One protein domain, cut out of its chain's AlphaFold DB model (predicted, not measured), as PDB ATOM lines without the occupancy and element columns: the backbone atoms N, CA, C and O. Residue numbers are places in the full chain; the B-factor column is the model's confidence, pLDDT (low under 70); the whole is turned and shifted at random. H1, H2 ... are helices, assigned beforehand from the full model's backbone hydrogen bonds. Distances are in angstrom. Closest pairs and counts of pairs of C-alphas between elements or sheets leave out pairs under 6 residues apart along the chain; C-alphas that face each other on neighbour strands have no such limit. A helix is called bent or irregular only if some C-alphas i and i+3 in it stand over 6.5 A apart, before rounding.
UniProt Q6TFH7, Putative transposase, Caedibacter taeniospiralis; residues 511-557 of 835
ATOM      1  N   SER A 511      60.241   3.217  55.865       85.00
ATOM      2  CA  SER A 511      59.706   2.954  54.526       85.00
ATOM      3  C   SER A 511      58.831   1.696  54.517       85.00
ATOM      4  O   SER A 511      57.737   1.681  53.939       85.00
ATOM      5  N   SER A 512      59.264   0.668  55.248       76.94
ATOM      6  CA  SER A 512      58.540  -0.591  55.430       76.94
ATOM      7  C   SER A 512      57.252  -0.398  56.228       76.94
ATOM      8  O   SER A 512      56.223  -0.977  55.867       76.94
ATOM      9  N   TRP A 513      57.284   0.443  57.267       80.56
ATOM     10  CA  TRP A 513      56.100   0.835  58.028       80.56
ATOM     11  C   TRP A 513      55.101   1.587  57.149       80.56
ATOM     12  O   TRP A 513      53.960   1.149  57.029       80.56
ATOM     13  N   LYS A 514      55.516   2.652  56.452       85.25
ATOM     14  CA  LYS A 514      54.619   3.446  55.587       85.25
ATOM     15  C   LYS A 514      53.936   2.605  54.509       85.25
ATOM     16  O   LYS A 514      52.772   2.842  54.200       85.25
ATOM     17  N   LYS A 515      54.634   1.610  53.955       87.12
ATOM     18  CA  LYS A 515      54.083   0.715  52.929       87.12
ATOM     19  C   LYS A 515      53.063  -0.288  53.481       87.12
ATOM     20  O   LYS A 515      52.133  -0.652  52.769       87.12
ATOM     21  N   ASN A 516      53.258  -0.763  54.713       79.56
ATOM     22  CA  ASN A 516      52.535  -1.923  55.244       79.56
ATOM     23  C   ASN A 516      51.730  -1.641  56.525       79.56
ATOM     24  O   ASN A 516      51.156  -2.579  57.073       79.56
ATOM     25  N   ASN A 517      51.672  -0.399  57.014       78.19
ATOM     26  CA  ASN A 517      51.086  -0.043  58.313       78.19
ATOM     27  C   ASN A 517      49.683  -0.626  58.527       78.19
ATOM     28  O   ASN A 517      49.468  -1.300  59.526       78.19
ATOM     29  N   LYS A 518      48.759  -0.473  57.572       82.06
ATOM     30  CA  LYS A 518      47.389  -1.002  57.673       82.06
ATOM     31  C   LYS A 518      47.370  -2.517  57.829       82.06
ATOM     32  O   LYS A 518      46.644  -3.058  58.654       82.06
ATOM     33  N   LEU A 519      48.208  -3.212  57.059       76.12
ATOM     34  CA  LEU A 519      48.323  -4.665  57.128       76.12
ATOM     35  C   LEU A 519      48.958  -5.119  58.449       76.12
ATOM     36  O   LEU A 519      48.540  -6.132  59.006       76.12
ATOM     37  N   ILE A 520      49.938  -4.373  58.965       73.00
ATOM     38  CA  ILE A 520      50.575  -4.649  60.257       73.00
ATOM     39  C   ILE A 520      49.581  -4.423  61.402       73.00
ATOM     40  O   ILE A 520      49.427  -5.312  62.234       73.00
ATOM     41  N   LEU A 521      48.867  -3.293  61.420       75.69
ATOM     42  CA  LEU A 521      47.851  -2.986  62.432       75.69
ATOM     43  C   LEU A 521      46.745  -4.040  62.440       75.69
ATOM     44  O   LEU A 521      46.448  -4.600  63.490       75.69
ATOM     45  N   LYS A 522      46.230  -4.406  61.262       76.12
ATOM     46  CA  LYS A 522      45.263  -5.498  61.118       76.12
ATOM     47  C   LYS A 522      45.794  -6.829  61.640       76.12
ATOM     48  O   LYS A 522      45.087  -7.548  62.338       76.12
ATOM     49  N   ARG A 523      47.053  -7.162  61.343       67.00
ATOM     50  CA  ARG A 523      47.691  -8.396  61.828       67.00
ATOM     51  C   ARG A 523      47.850  -8.413  63.350       67.00
ATOM     52  O   ARG A 523      47.776  -9.484  63.941       67.00
ATOM     53  N   LEU A 524      48.102  -7.259  63.959       69.50
ATOM     54  CA  LEU A 524      48.274  -7.121  65.404       69.50
ATOM     55  C   LEU A 524      46.947  -6.913  66.151       69.50
ATOM     56  O   LEU A 524      46.958  -6.886  67.375       69.50
ATOM     57  N   GLY A 525      45.820  -6.774  65.441       72.75
ATOM     58  CA  GLY A 525      44.523  -6.457  66.048       72.75
ATOM     59  C   GLY A 525      44.440  -5.029  66.596       72.75
ATOM     60  O   GLY A 525      43.674  -4.773  67.514       72.75
ATOM     61  N   LEU A 526      45.237  -4.104  66.052       80.62
ATOM     62  CA  LEU A 526      45.395  -2.724  66.526       80.62
ATOM     63  C   LEU A 526      44.729  -1.698  65.592       80.62
ATOM     64  O   LEU A 526      45.137  -0.540  65.550       80.62
ATOM     65  N   GLU A 527      43.728  -2.112  64.809       84.19
ATOM     66  CA  GLU A 527      43.032  -1.245  63.839       84.19
ATOM     67  C   GLU A 527      42.344  -0.049  64.518       84.19
ATOM     68  O   GLU A 527      42.292   1.034  63.946       84.19
ATOM     69  N   GLU A 528      41.906  -0.199  65.774       82.69
ATOM     70  CA  GLU A 528      41.317   0.901  66.550       82.69
ATOM     71  C   GLU A 528      42.299   2.049  66.836       82.69
ATOM     72  O   GLU A 528      41.869   3.152  67.165       82.69
ATOM     73  N   PHE A 529      43.605   1.808  66.682       82.19
ATOM     74  CA  PHE A 529      44.663   2.794  66.884       82.19
ATOM     75  C   PHE A 529      45.191   3.398  65.571       82.19
ATOM     76  O   PHE A 529      46.186   4.122  65.602       82.19
ATOM     77  N   GLU A 530      44.561   3.125  64.417       82.69
ATOM     78  CA  GLU A 530      44.983   3.684  63.117       82.69
ATOM     79  C   GLU A 530      44.915   5.221  63.112       82.69
ATOM     80  O   GLU A 530      45.832   5.873  62.608       82.69
ATOM     81  N   ASN A 531      43.865   5.798  63.712       84.38
ATOM     82  CA  ASN A 531      43.685   7.242  63.835       84.38
ATOM     83  C   ASN A 531      43.888   7.707  65.285       84.38
ATOM     84  O   ASN A 531      42.979   7.651  66.116       84.38
ATOM     85  N   ILE A 532      45.088   8.209  65.583       82.00
ATOM     86  CA  ILE A 532      45.444   8.661  66.933       82.00
ATOM     87  C   ILE A 532      44.574   9.827  67.421       82.00
ATOM     88  O   ILE A 532      44.274   9.895  68.611       82.00
ATOM     89  N   ASP A 533      44.133  10.717  66.530       84.19
ATOM     90  CA  ASP A 533      43.326  11.875  66.917       84.19
ATOM     91  C   ASP A 533      41.935  11.431  67.394       84.19
ATOM     92  O   ASP A 533      41.454  11.894  68.430       84.19
ATOM     93  N   GLU A 534      41.321  10.460  66.709       88.06
ATOM     94  CA  GLU A 534      40.052   9.851  67.134       88.06
ATOM     95  C   GLU A 534      40.189   9.118  68.475       88.06
ATOM     96  O   GLU A 534      39.344   9.275  69.362       88.06
ATOM     97  N   VAL A 535      41.280   8.365  68.657       84.25
ATOM     98  CA  VAL A 535      41.580   7.682  69.926       84.25
ATOM     99  C   VAL A 535      41.706   8.690  71.065       84.25
ATOM    100  O   VAL A 535      41.109   8.498  72.124       84.25
ATOM    101  N   LEU A 536      42.445   9.783  70.859       84.25
ATOM    102  CA  LEU A 536      42.636  10.815  71.878       84.25
ATOM    103  C   LEU A 536      41.319  11.504  72.250       84.25
ATOM    104  O   LEU A 536      41.071  11.703  73.438       84.25
ATOM    105  N   VAL A 537      40.452  11.813  71.279       86.62
ATOM    106  CA  VAL A 537      39.119  12.389  71.542       86.62
ATOM    107  C   VAL A 537      38.253  11.424  72.355       86.62
ATOM    108  O   VAL A 537      37.621  11.828  73.336       86.62
ATOM    109  N   LYS A 538      38.255  10.133  72.001       87.25
ATOM    110  CA  LYS A 538      37.523   9.093  72.738       87.25
ATOM    111  C   LYS A 538      38.024   8.970  74.178       87.25
ATOM    112  O   LYS A 538      37.219   8.979  75.108       87.25
ATOM    113  N   LEU A 539      39.342   8.894  74.375       85.62
ATOM    114  CA  LEU A 539      39.955   8.799  75.703       85.62
ATOM    115  C   LEU A 539      39.699  10.051  76.546       85.62
ATOM    116  O   LEU A 539      39.391   9.924  77.729       85.62
ATOM    117  N   GLN A 540      39.771  11.241  75.945       85.75
ATOM    118  CA  GLN A 540      39.447  12.497  76.618       85.75
ATOM    119  C   GLN A 540      37.985  12.517  77.076       85.75
ATOM    120  O   GLN A 540      37.715  12.818  78.233       85.75
ATOM    121  N   THR A 541      37.053  12.111  76.214       87.12
ATOM    122  CA  THR A 541      35.623  12.052  76.557       87.12
ATOM    123  C   THR A 541      35.365  11.103  77.733       87.12
ATOM    124  O   THR A 541      34.624  11.436  78.657       87.12
ATOM    125  N   ILE A 542      36.008   9.929  77.735       88.31
ATOM    126  CA  ILE A 542      35.918   8.964  78.842       88.31
ATOM    127  C   ILE A 542      36.496   9.563  80.130       88.31
ATOM    128  O   ILE A 542      35.906   9.400  81.199       88.31
ATOM    129  N   LEU A 543      37.642  10.242  80.038       84.12
ATOM    130  CA  LEU A 543      38.300  10.877  81.175       84.12
ATOM    131  C   LEU A 543      37.428  11.974  81.790       84.12
ATOM    132  O   LEU A 543      37.217  11.960  83.002       84.12
ATOM    133  N   ASP A 544      36.899  12.875  80.963       83.12
ATOM    134  CA  ASP A 544      36.060  13.991  81.395       83.12
ATOM    135  C   ASP A 544      34.789  13.470  82.076       83.12
ATOM    136  O   ASP A 544      34.488  13.850  83.208       83.12
ATOM    137  N   GLN A 545      34.097  12.504  81.456       86.69
ATOM    138  CA  GLN A 545      32.913  11.887  82.055       86.69
ATOM    139  C   GLN A 545      33.232  11.246  83.411       86.69
ATOM    140  O   GLN A 545      32.542  11.494  84.399       86.69
ATOM    141  N   LYS A 546      34.313  10.459  83.497       84.38
ATOM    142  CA  LYS A 546      34.722   9.821  84.755       84.38
ATOM    143  C   LYS A 546      35.110  10.843  85.817       84.38
ATOM    144  O   LYS A 546      34.798  10.626  86.986       84.38
ATOM    145  N   TYR A 547      35.756  11.940  85.439       83.38
ATOM    146  CA  TYR A 547      36.080  13.026  86.358       83.38
ATOM    147  C   TYR A 547      34.811  13.626  86.973       83.38
ATOM    148  O   TYR A 547      34.724  13.739  88.198       83.38
ATOM    149  N   TYR A 548      33.807  13.958  86.155       83.62
ATOM    150  CA  TYR A 548      32.539  14.491  86.656       83.62
ATOM    151  C   TYR A 548      31.790  13.475  87.524       83.62
ATOM    152  O   TYR A 548      31.380  13.816  88.632       83.62
ATOM    153  N   ASP A 549      31.696  12.219  87.086       85.06
ATOM    154  CA  ASP A 549      31.016  11.147  87.820       85.06
ATOM    155  C   ASP A 549      31.653  10.883  89.197       85.06
ATOM    156  O   ASP A 549      30.943  10.746  90.196       85.06
ATOM    157  N   VAL A 550      32.994  10.807  89.280       82.50
ATOM    158  CA  VAL A 550      33.703  10.613  90.561       82.50
ATOM    159  C   VAL A 550      33.414  11.778  91.490       82.50
ATOM    160  O   VAL A 550      33.050  11.560  92.645       82.50
ATOM    161  N   ASN A 551      33.589  13.008  91.003       81.25
ATOM    162  CA  ASN A 551      33.422  14.189  91.837       81.25
ATOM    163  C   ASN A 551      31.976  14.328  92.311       81.25
ATOM    164  O   ASN A 551      31.770  14.571  93.498       81.25
ATOM    165  N   ALA A 552      30.990  14.072  91.447       82.06
ATOM    166  CA  ALA A 552      29.581  14.049  91.825       82.06
ATOM    167  C   ALA A 552      29.315  13.037  92.951       82.06
ATOM    168  O   ALA A 552      28.754  13.418  93.974       82.06
ATOM    169  N   LYS A 553      29.809  11.795  92.831       84.75
ATOM    170  CA  LYS A 553      29.666  10.758  93.873       84.75
ATOM    171  C   LYS A 553      30.399  11.086  95.175       84.75
ATOM    172  O   LYS A 553      29.976  10.664  96.248       84.75
ATOM    173  N   ILE A 554      31.520  11.803  95.104       81.69
ATOM    174  CA  ILE A 554      32.214  12.299  96.299       81.69
ATOM    175  C   ILE A 554      31.365  13.378  96.982       81.69
ATOM    176  O   ILE A 554      31.204  13.337  98.199       81.69
ATOM    177  N   HIS A 555      30.803  14.315  96.213       81.12
ATOM    178  CA  HIS A 555      30.002  15.421  96.743       81.12
ATOM    179  C   HIS A 555      28.657  14.939  97.302       81.12
ATOM    180  O   HIS A 555      28.220  15.438  98.336       81.12
ATOM    181  N   SER A 556      28.024  13.943  96.670       85.38
ATOM    182  CA  SER A 556      26.785  13.327  97.162       85.38
ATOM    183  C   SER A 556      27.002  12.351  98.326       85.38
ATOM    184  O   SER A 556      26.036  11.915  98.947       85.38
ATOM    185  N   GLY A 557      28.257  12.010  98.650       80.94
ATOM    186  CA  GLY A 557      28.600  11.045  99.699       80.94
ATOM    187  C   GLY A 557      28.413   9.574  99.302       80.94
ATOM    188  O   GLY A 557      28.613   8.689 100.134       80.94
TER     189      GLY A 557
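What this domain is: This is residues 511 to 557 of the 835 residues of the protein "Putative transposase" of Caedibacter taeniospiralis (UniProt Q6TFH7). A thin rod, in which a shorter, irregular helix, H1, is followed by a winding link and then by one long helix, H2, that makes most of the length. The two helices do not fold back on each other; residues 531 to 557, with H2 among them, stick out to one end, and residues 511 to 516 of H1 stand free at the other. The printed part has 47 residues with two named helices and no named strand, and its class is all helix. It is extended, with a radius of gyration of the C-alphas of 17.4 A and spans of 54 by 17 by 10 A.

How they stand to each other: H1, residues 511 to 524, and H2, residues 532 to 555, are apart, with no C-alpha of the one within 8 A of the other. A short link of 7 residues joins them. In H2 every O i to N i+4 pair is within hydrogen-bond range, in H1 8 of 10.

Where its parts are: H1 begins at C-alpha 511 (59.706, 2.954, 54.526) and measures 18.7 A; it is irregular, with C-alphas 515 and 518 8.4 A apart. H2 measures 34.2 A and ends at C-alpha 555 (30.002, 15.421, 96.743).

The domain as a whole: The two C-alphas farthest apart, of Ser 511 and Gly 557, are 55.4 A apart. The printed part has no cut. Its mean pLDDT is 82.0; residues 523 to 524 are under 70.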